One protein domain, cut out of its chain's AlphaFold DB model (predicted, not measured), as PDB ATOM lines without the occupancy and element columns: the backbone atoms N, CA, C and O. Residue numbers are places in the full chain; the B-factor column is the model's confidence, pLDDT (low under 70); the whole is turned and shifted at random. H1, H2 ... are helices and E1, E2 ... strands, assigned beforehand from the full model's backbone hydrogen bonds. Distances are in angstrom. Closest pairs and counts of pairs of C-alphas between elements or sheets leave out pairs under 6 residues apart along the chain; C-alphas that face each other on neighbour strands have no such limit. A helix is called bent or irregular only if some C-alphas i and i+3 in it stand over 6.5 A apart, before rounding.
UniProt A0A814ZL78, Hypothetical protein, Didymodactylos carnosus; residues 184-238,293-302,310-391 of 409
ATOM      1  N   GLY A 184       5.226  12.765   2.655       71.00
ATOM      2  CA  GLY A 184       6.640  12.592   2.349       71.00
ATOM      3  C   GLY A 184       6.891  12.421   0.853       71.00
ATOM      4  O   GLY A 184       7.742  13.111   0.309       71.00
ATOM      5  N   GLU A 185       6.107  11.596   0.159       73.12
ATOM      6  CA  GLU A 185       6.207  11.351  -1.284       73.12
ATOM      7  C   GLU A 185       5.767  12.558  -2.113       73.12
ATOM      8  O   GLU A 185       6.411  12.875  -3.105       73.12
ATOM      9  N   LEU A 186       4.710  13.276  -1.719       75.69
ATOM     10  CA  LEU A 186       4.271  14.512  -2.375       75.69
ATOM     11  C   LEU A 186       5.240  15.659  -2.113       75.69
ATOM     12  O   LEU A 186       5.473  16.460  -3.016       75.69
ATOM     13  N   SER A 187       5.814  15.747  -0.913       69.88
ATOM     14  CA  SER A 187       6.862  16.721  -0.597       69.88
ATOM     15  C   SER A 187       8.133  16.396  -1.368       69.88
ATOM     16  O   SER A 187       8.675  17.278  -2.022       69.88
ATOM     17  N   TYR A 188       8.543  15.127  -1.389       65.31
ATOM     18  CA  TYR A 188       9.650  14.639  -2.202       65.31
ATOM     19  C   TYR A 188       9.409  14.934  -3.675       65.31
ATOM     20  O   TYR A 188      10.269  15.523  -4.305       65.31
ATOM     21  N   LEU A 189       8.234  14.605  -4.218       70.75
ATOM     22  CA  LEU A 189       7.886  14.886  -5.606       70.75
ATOM     23  C   LEU A 189       7.874  16.390  -5.864       70.75
ATOM     24  O   LEU A 189       8.416  16.833  -6.859       70.75
ATOM     25  N   THR A 190       7.302  17.206  -4.984       73.44
ATOM     26  CA  THR A 190       7.267  18.664  -5.166       73.44
ATOM     27  C   THR A 190       8.669  19.257  -5.150       73.44
ATOM     28  O   THR A 190       9.004  20.046  -6.030       73.44
ATOM     29  N   GLU A 191       9.500  18.870  -4.188       67.06
ATOM     30  CA  GLU A 191      10.891  19.305  -4.107       67.06
ATOM     31  C   GLU A 191      11.720  18.727  -5.262       67.06
ATOM     32  O   GLU A 191      12.551  19.434  -5.815       67.06
ATOM     33  N   TYR A 192      11.439  17.503  -5.717       67.75
ATOM     34  CA  TYR A 192      12.042  16.881  -6.896       67.75
ATOM     35  C   TYR A 192      11.677  17.670  -8.152       67.75
ATOM     36  O   TYR A 192      12.545  18.060  -8.916       67.75
ATOM     37  N   LEU A 193      10.404  18.000  -8.361       73.06
ATOM     38  CA  LEU A 193       9.961  18.781  -9.512       73.06
ATOM     39  C   LEU A 193      10.490  20.226  -9.445       73.06
ATOM     40  O   LEU A 193      10.917  20.759 -10.468       73.06
ATOM     41  N   LYS A 194      10.548  20.856  -8.263       69.38
ATOM     42  CA  LYS A 194      11.209  22.161  -8.066       69.38
ATOM     43  C   LYS A 194      12.706  22.085  -8.353       69.38
ATOM     44  O   LYS A 194      13.233  22.949  -9.047       69.38
ATOM     45  N   SER A 195      13.389  21.053  -7.873       64.19
ATOM     46  CA  SER A 195      14.810  20.837  -8.131       64.19
ATOM     47  C   SER A 195      15.072  20.401  -9.569       64.19
ATOM     48  O   SER A 195      16.175  20.565 -10.064       64.19
ATOM     49  N   HIS A 196      14.073  19.932 -10.310       69.38
ATOM     50  CA  HIS A 196      14.217  19.622 -11.728       69.38
ATOM     51  C   HIS A 196      13.897  20.842 -12.601       69.38
ATOM     52  O   HIS A 196      14.650  21.118 -13.529       69.38
ATOM     53  N   TRP A 197      12.905  21.673 -12.278       75.19
ATOM     54  CA  TRP A 197      12.504  22.830 -13.104       75.19
ATOM     55  C   TRP A 197      12.906  24.216 -12.584       75.19
ATOM     56  O   TRP A 197      12.613  25.204 -13.249       75.19
ATOM     57  N   GLY A 198      13.581  24.311 -11.438       71.88
ATOM     58  CA  GLY A 198      13.996  25.584 -10.838       71.88
ATOM     59  C   GLY A 198      15.117  26.312 -11.590       71.88
ATOM     60  O   GLY A 198      15.450  25.993 -12.734       71.88
ATOM     61  N   GLU A 199      15.752  27.279 -10.931       78.81
ATOM     62  CA  GLU A 199      17.008  27.900 -11.379       78.81
ATOM     63  C   GLU A 199      18.205  27.077 -10.897       78.81
ATOM     64  O   GLU A 199      18.115  26.364  -9.895       78.81
ATOM     65  N   ARG A 200      19.281  27.007 -11.689       79.38
ATOM     66  CA  ARG A 200      20.508  26.307 -11.270       79.38
ATOM     67  C   ARG A 200      21.286  27.255 -10.373       79.38
ATOM     68  O   ARG A 200      21.195  28.464 -10.569       79.38
ATOM     69  N   HIS A 201      22.057  26.713  -9.436       86.38
ATOM     70  CA  HIS A 201      23.007  27.543  -8.713       86.38
ATOM     71  C   HIS A 201      23.975  28.201  -9.714       86.38
ATOM     72  O   HIS A 201      24.422  27.557 -10.670       86.38
ATOM     73  N   GLU A 202      24.277  29.482  -9.513       90.38
ATOM     74  CA  GLU A 202      25.215  30.227 -10.356       90.38
ATOM     75  C   GLU A 202      26.607  29.585 -10.299       90.38
ATOM     76  O   GLU A 202      27.058  29.144  -9.241       90.38
ATOM     77  N   PHE A 203      27.298  29.494 -11.433       91.31
ATOM     78  CA  PHE A 203      28.666  28.991 -11.426       91.31
ATOM     79  C   PHE A 203      29.568  29.992 -10.702       91.31
ATOM     80  O   PHE A 203      29.730  31.126 -11.158       91.31
ATOM     81  N   THR A 204      30.139  29.608  -9.558       92.12
ATOM     82  CA  THR A 204      31.003  30.530  -8.820       92.12
ATOM     83  C   THR A 204      32.377  30.596  -9.471       92.12
ATOM     84  O   THR A 204      32.916  29.604  -9.965       92.12
ATOM     85  N   VAL A 205      32.969  31.785  -9.465       93.94
ATOM     86  CA  VAL A 205      34.283  32.046 -10.054       93.94
ATOM     87  C   VAL A 205      35.176  32.754  -9.049       93.94
ATOM     88  O   VAL A 205      34.691  33.409  -8.121       93.94
ATOM     89  N   TYR A 206      36.490  32.655  -9.234       92.81
ATOM     90  CA  TYR A 206      37.415  33.406  -8.396       92.81
ATOM     91  C   TYR A 206      37.297  34.918  -8.657       92.81
ATOM     92  O   TYR A 206      37.125  35.328  -9.809       92.81
ATOM     93  N   PRO A 207      37.444  35.772  -7.625       87.62
ATOM     94  CA  PRO A 207      37.342  37.227  -7.759       87.62
ATOM     95  C   PRO A 207      38.216  37.840  -8.864       87.62
ATOM     96  O   PRO A 207      37.776  38.760  -9.556       87.62
ATOM     97  N   ILE A 208      39.411  37.281  -9.095       83.38
ATOM     98  CA  ILE A 208      40.329  37.705 -10.166       83.38
ATOM     99  C   ILE A 208      39.709  37.619 -11.574       83.38
ATOM    100  O   ILE A 208      40.155  38.301 -12.492       83.38
ATOM    101  N   GLN A 209      38.677  36.793 -11.756       83.12
ATOM    102  CA  GLN A 209      37.958  36.646 -13.021       83.12
ATOM    103  C   GLN A 209      36.782  37.622 -13.154       83.12
ATOM    104  O   GLN A 209      36.370  37.922 -14.273       83.12
ATOM    105  N   GLN A 210      36.235  38.110 -12.037       79.56
ATOM    106  CA  GLN A 210      35.081  39.018 -12.022       79.56
ATOM    107  C   GLN A 210      35.507  40.470 -12.223       79.56
ATOM    108  O   GLN A 210      34.904  41.218 -12.994       79.56
ATOM    109  N   GLU A 211      36.569  40.878 -11.536       75.56
ATOM    110  CA  GLU A 211      37.121  42.214 -11.677       75.56
ATOM    111  C   GLU A 211      38.021  42.224 -12.914       75.56
ATOM    112  O   GLU A 211      39.164  41.774 -12.874       75.56
ATOM    113  N   LYS A 212      37.495  42.726 -14.042       57.03
ATOM    114  CA  LYS A 212      38.294  43.053 -15.233       57.03
ATOM    115  C   LYS A 212      39.446  43.973 -14.827       57.03
ATOM    116  O   LYS A 212      39.246  45.179 -14.791       57.03
ATOM    117  N   GLN A 213      40.605  43.385 -14.523       52.06
ATOM    118  CA  GLN A 213      41.921  44.014 -14.383       52.06
ATOM    119  C   GLN A 213      41.860  45.497 -13.981       52.06
ATOM    120  O   GLN A 213      42.354  46.357 -14.706       52.06
ATOM    121  N   SER A 214      41.241  45.835 -12.843       54.31
ATOM    122  CA  SER A 214      41.519  47.141 -12.252       54.31
ATOM    123  C   SER A 214      42.969  47.063 -11.787       54.31
ATOM    124  O   SER A 214      43.265  46.306 -10.862       54.31
ATOM    125  N   GLU A 215      43.860  47.760 -12.490       58.56
ATOM    126  CA  GLU A 215      45.319  47.548 -12.538       58.56
ATOM    127  C   GLU A 215      46.075  47.674 -11.194       58.56
ATOM    128  O   GLU A 215      47.297  47.587 -11.172       58.56
ATOM    129  N   GLU A 216      45.394  47.817 -10.055       65.75
ATOM    130  CA  GLU A 216      46.022  48.094  -8.755       65.75
ATOM    131  C   GLU A 216      45.668  47.115  -7.625       65.75
ATOM    132  O   GLU A 216      46.227  47.226  -6.532       65.75
ATOM    133  N   LYS A 217      44.776  46.135  -7.831       75.19
ATOM    134  CA  LYS A 217      44.404  45.218  -6.740       75.19
ATOM    135  C   LYS A 217      45.382  44.048  -6.637       75.19
ATOM    136  O   LYS A 217      45.426  43.175  -7.503       75.19
ATOM    137  N   GLN A 218      46.153  44.021  -5.552       76.19
ATOM    138  CA  GLN A 218      46.960  42.864  -5.178       76.19
ATOM    139  C   GLN A 218      46.048  41.792  -4.572       76.19
ATOM    140  O   GLN A 218      45.489  41.982  -3.494       76.19
ATOM    141  N   TRP A 219      45.894  40.676  -5.278       77.25
ATOM    142  CA  TRP A 219      45.136  39.519  -4.806       77.25
ATOM    143  C   TRP A 219      45.989  38.646  -3.894       77.25
ATOM    144  O   TRP A 219      47.184  38.461  -4.144       77.25
ATOM    145  N   ASN A 220      45.373  38.061  -2.872       81.12
ATOM    146  CA  ASN A 220      45.998  36.945  -2.175       81.12
ATOM    147  C   ASN A 220      46.029  35.724  -3.106       81.12
ATOM    148  O   ASN A 220      45.112  35.524  -3.901       81.12
ATOM    149  N   GLU A 221      47.056  34.877  -3.000       77.88
ATOM    150  CA  GLU A 221      47.217  33.718  -3.899       77.88
ATOM    151  C   GLU A 221      45.973  32.808  -3.902       77.88
ATOM    152  O   GLU A 221      45.478  32.431  -4.963       77.88
ATOM    153  N   TRP A 222      45.375  32.557  -2.736       77.94
ATOM    154  CA  TRP A 222      44.173  31.727  -2.611       77.94
ATOM    155  C   TRP A 222      42.908  32.361  -3.214       77.94
ATOM    156  O   TRP A 222      41.986  31.641  -3.591       77.94
ATOM    157  N   GLU A 223      42.861  33.688  -3.384       87.19
ATOM    158  CA  GLU A 223      41.773  34.374  -4.102       87.19
ATOM    159  C   GLU A 223      41.859  34.159  -5.617       87.19
ATOM    160  O   GLU A 223      40.919  34.480  -6.341       87.19
ATOM    161  N   THR A 224      42.965  33.588  -6.098       91.81
ATOM    162  CA  THR A 224      43.131  33.145  -7.486       91.81
ATOM    163  C   THR A 224      42.825  31.660  -7.675       91.81
ATOM    164  O   THR A 224      42.811  31.189  -8.809       91.81
ATOM    165  N   GLY A 225      42.603  30.917  -6.585       93.50
ATOM    166  CA  GLY A 225      42.446  29.462  -6.609       93.50
ATOM    167  C   GLY A 225      43.728  28.661  -6.693       93.50
ATOM    168  O   GLY A 225      43.676  27.459  -6.946       93.50
ATOM    169  N   ILE A 226      44.864  29.323  -6.502       95.25
ATOM    170  CA  ILE A 226      46.184  28.712  -6.446       95.25
ATOM    171  C   ILE A 226      46.582  28.625  -4.975       95.25
ATOM    172  O   ILE A 226      46.711  29.634  -4.286       95.25
ATOM    173  N   TYR A 227      46.797  27.406  -4.503       94.75
ATOM    174  CA  TYR A 227      47.144  27.088  -3.126       94.75
ATOM    175  C   TYR A 227      48.525  26.439  -3.087       94.75
ATOM    176  O   TYR A 227      48.846  25.565  -3.897       94.75
ATOM    177  N   LYS A 228      49.359  26.842  -2.127       94.00
ATOM    178  CA  LYS A 228      50.687  26.247  -1.944       94.00
ATOM    179  C   LYS A 228      50.588  24.950  -1.155       94.00
ATOM    180  O   LYS A 228      49.993  24.915  -0.079       94.00
ATOM    181  N   MET A 229      51.200  23.897  -1.689       92.88
ATOM    182  CA  MET A 229      51.368  22.635  -0.983       92.88
ATOM    183  C   MET A 229      52.585  22.696  -0.066       92.88
ATOM    184  O   MET A 229      53.691  23.026  -0.497       92.88
ATOM    185  N   CYS A 230      52.372  22.305   1.180       90.31
ATOM    186  CA  CYS A 230      53.384  22.052   2.183       90.31
ATOM    187  C   CYS A 230      53.392  20.549   2.462       90.31
ATOM    188  O   CYS A 230      52.339  19.928   2.598       90.31
ATOM    189  N   GLY A 231      54.583  19.974   2.506       88.44
ATOM    190  CA  GLY A 231      54.789  18.575   2.843       88.44
ATOM    191  C   GLY A 231      55.751  18.434   4.010       88.44
ATOM    192  O   GLY A 231      56.011  19.391   4.744       88.44
ATOM    193  N   ASP A 232      56.318  17.244   4.118       88.88
ATOM    194  CA  ASP A 232      57.383  16.930   5.054       88.88
ATOM    195  C   ASP A 232      58.675  17.709   4.737       88.88
ATOM    196  O   ASP A 232      58.822  18.366   3.703       88.88
ATOM    197  N   VAL A 233      59.654  17.624   5.643       87.12
ATOM    198  CA  VAL A 233      60.956  18.314   5.524       87.12
ATOM    199  C   VAL A 233      61.718  17.922   4.252       87.12
ATOM    200  O   VAL A 233      62.503  18.713   3.733       87.12
ATOM    201  N   ASP A 234      61.498  16.710   3.748       88.62
ATOM    202  CA  ASP A 234      62.100  16.208   2.510       88.62
ATOM    203  C   ASP A 234      61.320  16.605   1.241       88.62
ATOM    204  O   ASP A 234      61.736  16.267   0.132       88.62
ATOM    205  N   GLY A 235      60.215  17.342   1.391       86.81
ATOM    206  CA  GLY A 235      59.336  17.768   0.307       86.81
ATOM    207  C   GLY A 235      58.251  16.754  -0.067       86.81
ATOM    208  O   GLY A 235      57.480  17.020  -0.992       86.81
ATOM    209  N   THR A 236      58.159  15.614   0.625       90.62
ATOM    210  CA  THR A 236      57.123  14.606   0.375       90.62
ATOM    211  C   THR A 236      55.744  15.141   0.748       90.62
ATOM    212  O   THR A 236      55.532  15.656   1.842       90.62
ATOM    213  N   VAL A 237      54.771  14.986  -0.155       91.38
ATOM    214  CA  VAL A 237      53.374  15.364   0.089       91.38
ATOM    215  C   VAL A 237      52.485  14.126   0.003       91.38
ATOM    216  O   VAL A 237      52.210  13.614  -1.078       91.38
ATOM    217  N   ASN A 238      52.005  13.665   1.156       91.06
ATOM    218  CA  ASN A 238      50.952  12.657   1.262       91.06
ATOM    219  C   ASN A 238      49.562  13.277   1.068       91.06
ATOM    220  O   ASN A 238      49.235  14.285   1.693       91.06
ATOM    221  N   THR A 293      16.686  18.067   3.212       51.03
ATOM    222  CA  THR A 293      17.585  18.989   2.501       51.03
ATOM    223  C   THR A 293      18.292  18.351   1.302       51.03
ATOM    224  O   THR A 293      18.753  19.078   0.429       51.03
ATOM    225  N   GLU A 294      18.325  17.019   1.205       52.72
ATOM    226  CA  GLU A 294      18.867  16.255   0.076       52.72
ATOM    227  C   GLU A 294      18.148  16.598  -1.235       52.72
ATOM    228  O   GLU A 294      18.772  16.694  -2.288       52.72
ATOM    229  N   VAL A 295      16.851  16.922  -1.178       49.12
ATOM    230  CA  VAL A 295      16.098  17.304  -2.379       49.12
ATOM    231  C   VAL A 295      16.461  18.712  -2.885       49.12
ATOM    232  O   VAL A 295      16.348  18.986  -4.081       49.12
ATOM    233  N   GLN A 296      17.014  19.579  -2.027       49.22
ATOM    234  CA  GLN A 296      17.614  20.852  -2.451       49.22
ATOM    235  C   GLN A 296      19.008  20.659  -3.089       49.22
ATOM    236  O   GLN A 296      19.488  21.551  -3.788       49.22
ATOM    237  N   LEU A 297      19.651  19.491  -2.926       53.91
ATOM    238  CA  LEU A 297      21.010  19.223  -3.426       53.91
ATOM    239  C   LEU A 297      21.084  19.000  -4.942       53.91
ATOM    240  O   LEU A 297      22.133  19.256  -5.529       53.91
ATOM    241  N   PHE A 298      19.990  18.592  -5.596       56.12
ATOM    242  CA  PHE A 298      19.992  18.167  -7.010       56.12
ATOM    243  C   PHE A 298      20.383  19.256  -8.028       56.12
ATOM    244  O   PHE A 298      20.577  18.956  -9.203       56.12
ATOM    245  N   ARG A 299      20.537  20.518  -7.609       65.94
ATOM    246  CA  ARG A 299      21.001  21.632  -8.464       65.94
ATOM    247  C   ARG A 299      22.298  22.281  -8.003       65.94
ATOM    248  O   ARG A 299      22.598  23.414  -8.379       65.94
ATOM    249  N   GLY A 300      23.039  21.567  -7.167       68.56
ATOM    250  CA  GLY A 300      24.302  22.015  -6.611       68.56
ATOM    251  C   GLY A 300      24.160  22.887  -5.370       68.56
ATOM    252  O   GLY A 300      25.174  23.096  -4.725       68.56
ATOM    253  N   PHE A 301      22.965  23.357  -4.983       75.31
ATOM    254  CA  PHE A 301      22.815  24.292  -3.855       75.31
ATOM    255  C   PHE A 301      23.519  23.810  -2.597       75.31
ATOM    256  O   PHE A 301      24.363  24.524  -2.090       75.31
ATOM    257  N   GLY A 302      23.306  22.581  -2.121       76.06
ATOM    258  CA  GLY A 302      24.037  22.192  -0.913       76.06
ATOM    259  C   GLY A 302      25.508  21.842  -1.112       76.06
ATOM    260  O   GLY A 302      26.262  21.910  -0.144       76.06
ATOM    261  N   GLN A 310      33.138  24.924   3.480       87.94
ATOM    262  CA  GLN A 310      33.940  24.161   4.445       87.94
ATOM    263  C   GLN A 310      35.268  23.673   3.851       87.94
ATOM    264  O   GLN A 310      36.084  23.115   4.576       87.94
ATOM    265  N   LEU A 311      35.497  23.852   2.547       89.75
ATOM    266  CA  LEU A 311      36.736  23.455   1.887       89.75
ATOM    267  C   LEU A 311      37.758  24.593   1.898       89.75
ATOM    268  O   LEU A 311      37.421  25.777   1.849       89.75
ATOM    269  N   GLY A 312      39.036  24.228   1.921       90.38
ATOM    270  CA  GLY A 312      40.151  25.167   1.884       90.38
ATOM    271  C   GLY A 312      41.344  24.676   2.691       90.38
ATOM    272  O   GLY A 312      41.369  23.540   3.165       90.38
ATOM    273  N   LEU A 313      42.339  25.546   2.861       91.12
ATOM    274  CA  LEU A 313      43.448  25.275   3.775       91.12
ATOM    275  C   LEU A 313      43.090  25.727   5.187       91.12
ATOM    276  O   LEU A 313      42.568  26.826   5.381       91.12
ATOM    277  N   PHE A 314      43.416  24.896   6.170       88.38
ATOM    278  CA  PHE A 314      43.147  25.145   7.582       88.38
ATOM    279  C   PHE A 314      44.407  25.581   8.321       88.38
ATOM    280  O   PHE A 314      45.526  25.235   7.938       88.38
ATOM    281  N   ASN A 315      44.219  26.335   9.403       82.94
ATOM    282  CA  ASN A 315      45.278  26.508  10.388       82.94
ATOM    283  C   ASN A 315      45.319  25.243  11.258       82.94
ATOM    284  O   ASN A 315      44.282  24.875  11.799       82.94
ATOM    285  N   PRO A 316      46.475  24.589  11.461       76.56
ATOM    286  CA  PRO A 316      46.569  23.459  12.386       76.56
ATOM    287  C   PRO A 316      46.083  23.768  13.813       76.56
ATOM    288  O   PRO A 316      45.682  22.856  14.530       76.56
ATOM    289  N   GLU A 317      46.123  25.037  14.229       80.56
ATOM    290  CA  GLU A 317      45.634  25.491  15.539       80.56
ATOM    291  C   GLU A 317      44.114  25.728  15.572       80.56
ATOM    292  O   GLU A 317      43.524  25.733  16.652       80.56
ATOM    293  N   ASP A 318      43.477  25.907  14.411       82.56
ATOM    294  CA  ASP A 318      42.040  26.146  14.278       82.56
ATOM    295  C   ASP A 318      41.477  25.429  13.043       82.56
ATOM    296  O   ASP A 318      41.579  25.896  11.905       82.56
ATOM    297  N   LEU A 319      40.861  24.275  13.302       79.94
ATOM    298  CA  LEU A 319      40.221  23.432  12.293       79.94
ATOM    299  C   LEU A 319      38.725  23.743  12.120       79.94
ATOM    300  O   LEU A 319      38.029  23.000  11.433       79.94
ATOM    301  N   THR A 320      38.201  24.791  12.763       81.06
ATOM    302  CA  THR A 320      36.766  25.113  12.687       81.06
ATOM    303  C   THR A 320      36.393  25.763  11.362       81.06
ATOM    304  O   THR A 320      35.315  25.496  10.832       81.06
ATOM    305  N   HIS A 321      37.297  26.571  10.803       85.44
ATOM    306  CA  HIS A 321      37.107  27.262   9.536       85.44
ATOM    307  C   HIS A 321      38.413  27.309   8.729       85.44
ATOM    308  O   HIS A 321      39.491  27.473   9.307       85.44
ATOM    309  N   PRO A 322      38.347  27.204   7.391       88.94
ATOM    310  CA  PRO A 322      39.532  27.331   6.558       88.94
ATOM    311  C   PRO A 322      40.068  28.768   6.609       88.94
ATOM    312  O   PRO A 322      39.329  29.739   6.440       88.94
ATOM    313  N   THR A 323      41.380  28.911   6.782       90.19
ATOM    314  CA  THR A 323      42.067  30.207   6.672       90.19
ATOM    315  C   THR A 323      42.215  30.661   5.227       90.19
ATOM    316  O   THR A 323      42.275  31.860   4.960       90.19
ATOM    317  N   GLN A 324      42.251  29.712   4.291       91.06
ATOM    318  CA  GLN A 324      42.253  29.970   2.854       91.06
ATOM    319  C   GLN A 324      41.076  29.220   2.224       91.06
ATOM    320  O   GLN A 324      41.258  28.107   1.724       91.06
ATOM    321  N   PRO A 325      39.858  29.781   2.305       90.56
ATOM    322  CA  PRO A 325      38.652  29.111   1.840       90.56
ATOM    323  C   PRO A 325      38.679  28.873   0.330       90.56
ATOM    324  O   PRO A 325      39.107  29.729  -0.454       90.56
ATOM    325  N   GLN A 326      38.152  27.726  -0.083       92.00
ATOM    326  CA  GLN A 326      37.862  27.425  -1.475       92.00
ATOM    327  C   GLN A 326      36.595  28.174  -1.907       92.00
ATOM    328  O   GLN A 326      35.553  28.083  -1.266       92.00
ATOM    329  N   LYS A 327      36.696  28.983  -2.969       91.75
ATOM    330  CA  LYS A 327      35.591  29.845  -3.438       91.75
ATOM    331  C   LYS A 327      34.786  29.241  -4.581       91.75
ATOM    332  O   LYS A 327      33.659  29.665  -4.823       91.75
ATOM    333  N   THR A 328      35.364  28.277  -5.283       94.19
ATOM    334  CA  THR A 328      34.736  27.609  -6.421       94.19
ATOM    335  C   THR A 328      35.122  26.137  -6.473       94.19
ATOM    336  O   THR A 328      36.018  25.700  -5.760       94.19
ATOM    337  N   SER A 329      34.418  25.348  -7.268       93.19
ATOM    338  CA  SER A 329      34.577  23.898  -7.387       93.19
ATOM    339  C   SER A 329      35.855  23.453  -8.102       93.19
ATOM    340  O   SER A 329      36.205  22.274  -8.053       93.19
ATOM    341  N   TYR A 330      36.574  24.379  -8.736       96.12
ATOM    342  CA  TYR A 330      37.884  24.145  -9.338       96.12
ATOM    343  C   TYR A 330      38.985  24.848  -8.547       96.12
ATOM    344  O   TYR A 330      38.768  25.882  -7.924       96.12
ATOM    345  N   TRP A 331      40.181  24.272  -8.553       96.88
ATOM    346  CA  TRP A 331      41.302  24.749  -7.743       96.88
ATOM    347  C   TRP A 331      42.623  24.186  -8.267       96.88
ATOM    348  O   TRP A 331      42.650  23.236  -9.052       96.88
ATOM    349  N   LEU A 332      43.736  24.764  -7.820       97.31
ATOM    350  CA  LEU A 332      45.079  24.266  -8.085       97.31
ATOM    351  C   LEU A 332      45.902  24.238  -6.796       97.31
ATOM    352  O   LEU A 332      46.062  25.256  -6.133       97.31
ATOM    353  N   LEU A 333      46.463  23.075  -6.472       96.88
ATOM    354  CA  LEU A 333      47.488  22.897  -5.447       96.88
ATOM    355  C   LEU A 333      48.863  22.809  -6.126       96.88
ATOM    356  O   LEU A 333      49.028  22.047  -7.078       96.88
ATOM    357  N   GLU A 334      49.871  23.555  -5.668       96.31
ATOM    358  CA  GLU A 334      51.214  23.503  -6.266       96.31
ATOM    359  C   GLU A 334      52.375  23.554  -5.267       96.31
ATOM    360  O   GLU A 334      52.311  24.225  -4.241       96.31
ATOM    361  N   ASN A 335      53.477  22.890  -5.616       94.88
ATOM    362  CA  ASN A 335      54.796  23.085  -5.007       94.88
ATOM    363  C   ASN A 335      55.851  23.321  -6.106       94.88
ATOM    364  O   ASN A 335      55.512  23.707  -7.229       94.88
ATOM    365  N   GLU A 336      57.133  23.129  -5.794       94.75
ATOM    366  CA  GLU A 336      58.237  23.309  -6.748       94.75
ATOM    367  C   GLU A 336      58.248  22.282  -7.888       94.75
ATOM    368  O   GLU A 336      58.839  22.535  -8.936       94.75
ATOM    369  N   GLN A 337      57.601  21.130  -7.701       95.88
ATOM    370  CA  GLN A 337      57.691  19.985  -8.609       95.88
ATOM    371  C   GLN A 337      56.367  19.651  -9.295       95.88
ATOM    372  O   GLN A 337      56.382  19.158 -10.421       95.88
ATOM    373  N   TRP A 338      55.234  19.927  -8.649       97.19
ATOM    374  CA  TRP A 338      53.914  19.464  -9.063       97.19
ATOM    375  C   TRP A 338      52.870  20.575  -9.026       97.19
ATOM    376  O   TRP A 338      52.901  21.455  -8.165       97.19
ATOM    377  N   ARG A 339      51.912  20.479  -9.950       97.44
ATOM    378  CA  ARG A 339      50.633  21.188  -9.950       97.44
ATOM    379  C   ARG A 339      49.513  20.162 -10.062       97.44
ATOM    380  O   ARG A 339      49.444  19.423 -11.043       97.44
ATOM    381  N   ILE A 340      48.648  20.126  -9.062       97.62
ATOM    382  CA  ILE A 340      47.459  19.280  -9.011       97.62
ATOM    383  C   ILE A 340      46.256  20.183  -9.235       97.62
ATOM    384  O   ILE A 340      46.095  21.172  -8.529       97.62
ATOM    385  N   ILE A 341      45.436  19.864 -10.229       97.56
ATOM    386  CA  ILE A 341      44.370  20.731 -10.724       97.56
ATOM    387  C   ILE A 341      43.045  19.987 -10.594       97.56
ATOM    388  O   ILE A 341      42.824  18.997 -11.293       97.56
ATOM    389  N   GLY A 342      42.177  20.463  -9.706       96.44
ATOM    390  CA  GLY A 342      40.803  19.989  -9.573       96.44
ATOM    391  C   GLY A 342      39.890  20.688 -10.576       96.44
ATOM    392  O   GLY A 342      39.865  21.916 -10.642       96.44
ATOM    393  N   LEU A 343      39.151  19.905 -11.362       95.75
ATOM    394  CA  LEU A 343      38.228  20.372 -12.391       95.75
ATOM    395  C   LEU A 343      36.783  20.043 -12.012       95.75
ATOM    396  O   LEU A 343      36.460  18.898 -11.684       95.75
ATOM    397  N   ASP A 344      35.896  21.020 -12.178       93.31
ATOM    398  CA  ASP A 344      34.458  20.791 -12.094       93.31
ATOM    399  C   ASP A 344      33.919  20.274 -13.424       93.31
ATOM    400  O   ASP A 344      33.624  21.018 -14.360       93.31
ATOM    401  N   THR A 345      33.810  18.955 -13.491       91.50
ATOM    402  CA  THR A 345      33.148  18.240 -14.588       91.50
ATOM    403  C   THR A 345      31.691  17.915 -14.261       91.50
ATOM    404  O   THR A 345      31.015  17.293 -15.076       91.50
ATOM    405  N   GLY A 346      31.214  18.274 -13.065       87.38
ATOM    406  CA  GLY A 346      29.876  17.971 -12.572       87.38
ATOM    407  C   GLY A 346      28.848  19.040 -12.927       87.38
ATOM    408  O   GLY A 346      27.696  18.696 -13.188       87.38
ATOM    409  N   TYR A 347      29.254  20.308 -13.015       87.62
ATOM    410  CA  TYR A 347      28.332  21.435 -13.185       87.62
ATOM    411  C   TYR A 347      27.385  21.302 -14.390       87.62
ATOM    412  O   TYR A 347      26.170  21.449 -14.253       87.62
ATOM    413  N   GLU A 348      27.922  20.961 -15.565       85.56
ATOM    414  CA  GLU A 348      27.131  20.791 -16.798       85.56
ATOM    415  C   GLU A 348      26.627  19.356 -17.015       85.56
ATOM    416  O   GLU A 348      25.915  19.082 -17.986       85.56
ATOM    417  N   SER A 349      26.980  18.425 -16.122       77.69
ATOM    418  CA  SER A 349      26.683  17.000 -16.304       77.69
ATOM    419  C   SER A 349      25.190  16.685 -16.187       77.69
ATOM    420  O   SER A 349      24.709  15.729 -16.793       77.69
ATOM    421  N   PHE A 350      24.431  17.513 -15.469       68.81
ATOM    422  CA  PHE A 350      23.003  17.309 -15.277       68.81
ATOM    423  C   PHE A 350      22.186  17.955 -16.407       68.81
ATOM    424  O   PHE A 350      22.286  19.157 -16.653       68.81
ATOM    425  N   SER A 351      21.308  17.190 -17.064       60.56
ATOM    426  CA  SER A 351      20.324  17.694 -18.035       60.56
ATOM    427  C   SER A 351      18.910  17.278 -17.633       60.56
ATOM    428  O   SER A 351      18.618  16.101 -17.456       60.56
ATOM    429  N   LEU A 352      18.011  18.260 -17.557       53.75
ATOM    430  CA  LEU A 352      16.620  18.108 -17.115       53.75
ATOM    431  C   LEU A 352      15.780  17.151 -17.984       53.75
ATOM    432  O   LEU A 352      14.812  16.567 -17.507       53.75
ATOM    433  N   LEU A 353      16.098  17.031 -19.274       50.31
ATOM    434  CA  LEU A 353      15.214  16.400 -20.264       50.31
ATOM    435  C   LEU A 353      15.777  15.107 -20.859       50.31
ATOM    436  O   LEU A 353      15.121  14.478 -21.687       50.31
ATOM    437  N   THR A 354      16.987  14.711 -20.475       46.47
ATOM    438  CA  THR A 354      17.691  13.596 -21.111       46.47
ATOM    439  C   THR A 354      18.536  12.859 -20.088       46.47
ATOM    440  O   THR A 354      19.559  13.380 -19.655       46.47
ATOM    441  N   ILE A 355      18.141  11.623 -19.783       48.00
ATOM    442  CA  ILE A 355      18.898  10.671 -18.952       48.00
ATOM    443  C   ILE A 355      20.258  10.327 -19.614       48.00
ATOM    444  O   ILE A 355      21.181   9.893 -18.938       48.00
ATOM    445  N   ASP A 356      20.410  10.603 -20.920       44.03
ATOM    446  CA  ASP A 356      21.533  10.131 -21.746       44.03
ATOM    447  C   ASP A 356      22.517  11.219 -22.234       44.03
ATOM    448  O   ASP A 356      23.465  10.901 -22.955       44.03
ATOM    449  N   ASN A 357      22.332  12.500 -21.889       49.00
ATOM    450  CA  ASN A 357      23.276  13.566 -22.274       49.00
ATOM    451  C   ASN A 357      23.966  14.153 -21.040       49.00
ATOM    452  O   ASN A 357      23.712  15.294 -20.657       49.00
ATOM    453  N   PHE A 358      24.882  13.377 -20.459       61.34
ATOM    454  CA  PHE A 358      25.888  13.914 -19.549       61.34
ATOM    455  C   PHE A 358      26.859  14.770 -20.368       61.34
ATOM    456  O   PHE A 358      27.733  14.265 -21.083       61.34
ATOM    457  N   SER A 359      26.655  16.087 -20.343       70.62
ATOM    458  CA  SER A 359      27.619  17.035 -20.888       70.62
ATOM    459  C   SER A 359      28.714  17.243 -19.853       70.62
ATOM    460  O   SER A 359      28.577  18.050 -18.946       70.62
ATOM    461  N   ILE A 360      29.845  16.561 -20.008       79.88
ATOM    462  CA  ILE A 360      31.043  16.784 -19.176       79.88
ATOM    463  C   ILE A 360      31.832  18.032 -19.612       79.88
ATOM    464  O   ILE A 360      33.044  18.127 -19.416       79.88
ATOM    465  N   LYS A 361      31.160  18.972 -20.288       86.38
ATOM    466  CA  LYS A 361      31.774  20.197 -20.794       86.38
ATOM    467  C   LYS A 361      32.176  21.070 -19.610       86.38
ATOM    468  O   LYS A 361      31.354  21.364 -18.749       86.38
ATOM    469  N   LEU A 362      33.423  21.525 -19.612       91.06
ATOM    470  CA  LEU A 362      33.895  22.484 -18.621       91.06
ATOM    471  C   LEU A 362      33.238  23.855 -18.866       91.06
ATOM    472  O   LEU A 362      33.197  24.298 -20.024       91.06
ATOM    473  N   PRO A 363      32.751  24.538 -17.814       92.56
ATOM    474  CA  PRO A 363      32.273  25.914 -17.915       92.56
ATOM    475  C   PRO A 363      33.319  26.835 -18.550       92.56
ATOM    476  O   PRO A 363      34.529  26.640 -18.379       92.56
ATOM    477  N   GLN A 364      32.870  27.838 -19.307       93.00
ATOM    478  CA  GLN A 364      33.782  28.721 -20.041       93.00
ATOM    479  C   GLN A 364      34.683  29.500 -19.078       93.00
ATOM    480  O   GLN A 364      35.864  29.687 -19.345       93.00
ATOM    481  N   GLU A 365      34.144  29.872 -17.925       94.69
ATOM    482  CA  GLU A 365      34.824  30.574 -16.851       94.69
ATOM    483  C   GLU A 365      35.977  29.740 -16.278       94.69
ATOM    484  O   GLU A 365      37.070  30.260 -16.055       94.69
ATOM    485  N   LEU A 366      35.777  28.431 -16.099       95.31
ATOM    486  CA  LEU A 366      36.835  27.507 -15.686       95.31
ATOM    487  C   LEU A 366      37.908  27.407 -16.782       95.31
ATOM    488  O   LEU A 366      39.105  27.496 -16.502       95.31
ATOM    489  N   MET A 367      37.500  27.284 -18.048       94.50
ATOM    490  CA  MET A 367      38.439  27.238 -19.176       94.50
ATOM    491  C   MET A 367      39.270  28.518 -19.303       94.50
ATOM    492  O   MET A 367      40.463  28.456 -19.616       94.50
ATOM    493  N   ASP A 368      38.662  29.671 -19.051       94.12
ATOM    494  CA  ASP A 368      39.340  30.960 -19.056       94.12
ATOM    495  C   ASP A 368      40.303  31.071 -17.872       94.12
ATOM    496  O   ASP A 368      41.440  31.502 -18.068       94.12
ATOM    497  N   TRP A 369      39.921  30.601 -16.681       95.50
ATOM    498  CA  TRP A 369      40.813  30.504 -15.521       95.50
ATOM    499  C   TRP A 369      42.057  29.649 -15.805       95.50
ATOM    500  O   TRP A 369      43.180  30.097 -15.564       95.50
ATOM    501  N   LEU A 370      41.893  28.459 -16.394       95.69
ATOM    502  CA  LEU A 370      43.023  27.592 -16.754       95.69
ATOM    503  C   LEU A 370      44.003  28.298 -17.701       95.69
ATOM    504  O   LEU A 370      45.219  28.207 -17.530       95.69
ATOM    505  N   LYS A 371      43.491  29.030 -18.693       93.31
ATOM    506  CA  LYS A 371      44.321  29.714 -19.694       93.31
ATOM    507  C   LYS A 371      44.993  30.968 -19.147       93.31
ATOM    508  O   LYS A 371      46.160  31.211 -19.445       93.31
ATOM    509  N   THR A 372      44.250  31.777 -18.398       91.06
ATOM    510  CA  THR A 372      44.657  33.144 -18.039       91.06
ATOM    511  C   THR A 372      45.296  33.239 -16.661       91.06
ATOM    512  O   THR A 372      46.234  34.014 -16.499       91.06
ATOM    513  N   VAL A 373      44.833  32.444 -15.693       92.50
ATOM    514  CA  VAL A 373      45.322  32.469 -14.307       92.50
ATOM    515  C   VAL A 373      46.348  31.365 -14.091       92.50
ATOM    516  O   VAL A 373      47.472  31.636 -13.676       92.50
ATOM    517  N   VAL A 374      46.009  30.119 -14.438       93.88
ATOM    518  CA  VAL A 374      46.943  28.989 -14.279       93.88
ATOM    519  C   VAL A 374      48.067  29.031 -15.323       93.88
ATOM    520  O   VAL A 374      49.188  28.572 -15.063       93.88
ATOM    521  N   GLY A 375      47.785  29.599 -16.497       93.81
ATOM    522  CA  GLY A 375      48.734  29.699 -17.604       93.81
ATOM    523  C   GLY A 375      48.878  28.402 -18.403       93.81
ATOM    524  O   GLY A 375      49.930  28.169 -19.002       93.81
ATOM    525  N   LEU A 376      47.849  27.545 -18.416       92.88
ATOM    526  CA  LEU A 376      47.806  26.371 -19.284       92.88
ATOM    527  C   LEU A 376      47.516  26.809 -20.721       92.88
ATOM    528  O   LEU A 376      46.400  27.188 -21.077       92.88
ATOM    529  N   GLY A 377      48.533  26.745 -21.572       88.94
ATOM    530  CA  GLY A 377      48.410  27.061 -22.987       88.94
ATOM    531  C   GLY A 377      49.655  26.655 -23.774       88.94
ATOM    532  O   GLY A 377      50.651  26.241 -23.178       88.94
ATOM    533  N   PRO A 378      49.636  26.791 -25.111       88.56
ATOM    534  CA  PRO A 378      50.781  26.458 -25.967       88.56
ATOM    535  C   PRO A 378      52.094  27.158 -25.577       88.56
ATOM    536  O   PRO A 378      53.178  26.659 -25.863       88.56
ATOM    537  N   GLN A 379      51.991  28.314 -24.923       88.38
ATOM    538  CA  GLN A 379      53.091  29.151 -24.453       88.38
ATOM    539  C   GLN A 379      53.544  28.853 -23.012       88.38
ATOM    540  O   GLN A 379      54.361  29.597 -22.474       88.38
ATOM    541  N   MET A 380      53.008  27.812 -22.366       91.75
ATOM    542  CA  MET A 380      53.356  27.459 -20.988       91.75
ATOM    543  C   MET A 380      54.862  27.182 -20.858       91.75
ATOM    544  O   MET A 380      55.419  26.294 -21.509       91.75
ATOM    545  N   THR A 381      55.533  27.952 -20.001       92.88
ATOM    546  CA  THR A 381      56.970  27.802 -19.710       92.88
ATOM    547  C   THR A 381      57.240  26.961 -18.469       92.88
ATOM    548  O   THR A 381      58.337  26.414 -18.341       92.88
ATOM    549  N   ASP A 382      56.246  26.836 -17.590       94.06
ATOM    550  CA  ASP A 382      56.306  26.033 -16.374       94.06
ATOM    551  C   ASP A 382      56.601  24.557 -16.709       94.06
ATOM    552  O   ASP A 382      56.083  23.999 -17.679       94.06
ATOM    553  N   LYS A 383      57.514  23.956 -15.939       95.44
ATOM    554  CA  LYS A 383      58.055  22.603 -16.145       95.44
ATOM    555  C   LYS A 383      57.619  21.607 -15.077       95.44
ATOM    556  O   LYS A 383      58.051  20.457 -15.128       95.44
ATOM    557  N   ARG A 384      56.800  22.038 -14.117       96.38
ATOM    558  CA  ARG A 384      56.254  21.167 -13.076       96.38
ATOM    559  C   ARG A 384      55.379  20.076 -13.680       96.38
ATOM    560  O   ARG A 384      54.735  20.275 -14.710       96.38
ATOM    561  N   GLY A 385      55.349  18.922 -13.021       96.62
ATOM    562  CA  GLY A 385      54.429  17.845 -13.354       96.62
ATOM    563  C   GLY A 385      52.985  18.299 -13.161       96.62
ATOM    564  O   GLY A 385      52.676  19.000 -12.198       96.62
ATOM    565  N   LEU A 386      52.105  17.911 -14.081       96.69
ATOM    566  CA  LEU A 386      50.684  18.246 -14.035       96.69
ATOM    567  C   LEU A 386      49.868  17.003 -13.693       96.69
ATOM    568  O   LEU A 386      50.017  15.966 -14.339       96.69
ATOM    569  N   LEU A 387      48.977  17.135 -12.718       96.00
ATOM    570  CA  LEU A 387      47.976  16.135 -12.379       96.00
ATOM    571  C   LEU A 387      46.596  16.775 -12.489       96.00
ATOM    572  O   LEU A 387      46.352  17.817 -11.889       96.00
ATOM    573  N   PHE A 388      45.702  16.159 -13.257       94.81
ATOM    574  CA  PHE A 388      44.325  16.625 -13.409       94.81
ATOM    575  C   PHE A 388      43.387  15.682 -12.679       94.81
ATOM    576  O   PHE A 388      43.442  14.468 -12.875       94.81
ATOM    577  N   PHE A 389      42.516  16.261 -11.867       94.62
ATOM    578  CA  PHE A 389      41.491  15.568 -11.116       94.62
ATOM    579  C   PHE A 389      40.115  16.020 -11.579       94.62
ATOM    580  O   PHE A 389      39.836  17.209 -11.693       94.62
ATOM    581  N   SER A 390      39.255  15.049 -11.849       92.62
ATOM    582  CA  SER A 390      37.883  15.242 -12.299       92.62
ATOM    583  C   SER A 390      37.030  14.104 -11.763       92.62
ATOM    584  O   SER A 390      37.502  12.967 -11.738       92.62
ATOM    585  N   HIS A 391      35.778  14.391 -11.417       91.44
ATOM    586  CA  HIS A 391      34.803  13.348 -11.105       91.44
ATOM    587  C   HIS A 391      34.467  12.521 -12.361       91.44
ATOM    588  O   HIS A 391      34.696  11.314 -12.408       91.44
TER     589      HIS A 391
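What this domain is: This is residues 184 to 238, 293 to 302 and 310 to 391 of the 409 residues of the protein "Hypothetical protein" of Didymodactylos carnosus (UniProt A0A814ZL78). A small four-stranded sheet, E1, E4, E5 and E6, has one helix, H5, over one face, while a bent hairpin, E2 and E3, lies beyond its E1 edge and a remote pair of helices, H1 and H4, makes one end of the longest axis. The unnamed stretch of residues 344 to 363 reaches out toward that same end and folds back into H5, and in the loop after the short helix H2 residues 211 to 216 stick out. The printed part has 147 residues with five named helices and six named strands, in the order H1 H2 H3 E1 H4 E2 E3 E4 E5 H5 E6; the mixed sheet has the order E1 E4 E5 E6, with E4 and E5 antiparallel and the other neighbours parallel. The class is mixed, helices and strands, with under half of the residues in named elements. The whole is loose, with a radius of gyration of the C-alphas of 18.5 A and spans of 57 by 41 by 33 A.

How they stand to each other: H1, residues 184 to 197, touches H4, residues 294 to 297; their closest C-alphas are those of Glu 191 and Val 295, 5.8 A apart. H2, residues 207 to 210, touches H3, residues 221 to 224, with C-alphas 208 and 224 closest at 6.0 A. H3 only grazes the four-stranded sheet, with its residues 221 to 224. E1, residues 226 to 228, is an edge strand, parallel to E4, residues 331 to 334, at 34 degrees; N 227 and O 332 are 2.8 A apart, within hydrogen-bond range. E2, residues 312 to 315, and E3, residues 318 to 325, form an antiparallel hairpin, with N 313 and O 324 within hydrogen-bond range at 3.0 A. E3 bends by 78 degrees at residue 321. E2 and E1 are only just apart, the closest C-alphas being 8.0 A from each other. E4 and E5, residues 338 to 343, form a hairpin at 172 degrees, with N 333 and O 340 at 2.8 A. H5, residues 364 to 374, is on the sheet at a height over the sheet of 9.8 A, with 6 of the sheet's C-alphas only just enough for the local plane. It lies over E4 and runs along the strands, at 17 degrees to E4 on the local plane. The sheet E1 E4 E5 E6 and H5 form two layers, a sheet with a helix on one face. H5 and H2 are close but not clearly touching, with C-alphas 209 and 369 closest at 7.2 A. E6, residues 385 to 390, is the other edge strand, parallel to E5 at 19 degrees, with N 341 and O 387 at 2.8 A. E5, H5 and E6 are a strand-helix-strand unit, two parallel neighbour strands with a helix between, and its crossover is right-handed. Every O i to N i+4 pair is within hydrogen-bond range in H1, and 6 of 7 are in H5; H2, H3 and H4 are too short for such a pair.

Where its parts are: H1 begins at C-alpha 184, (6.640, 12.592, 2.349), and is 19.4 A long. E3 is 13.2 A long, and E5 is 16.1 A. H5 is 14.4 A long and begins at C-alpha 364, (33.782, 28.721, -20.041). E6, 16.8 A, ends at C-alpha 390, (37.883, 15.242, -12.299).

The domain as a whole: The C-alphas farthest apart are those of Leu 186 and Asp 234, 58.1 A. Residues 239 to 292 and 303 to 309 are not printed, with gaps of 34.0 A and 11.4 A between the C-alphas across the cuts. Of the links that are printed whole, E5 to H5 is long. The mean pLDDT of the printed part is 82.4; 29 residues are under 70, among them 212 to 216, 293 to 300 and 350 to 358.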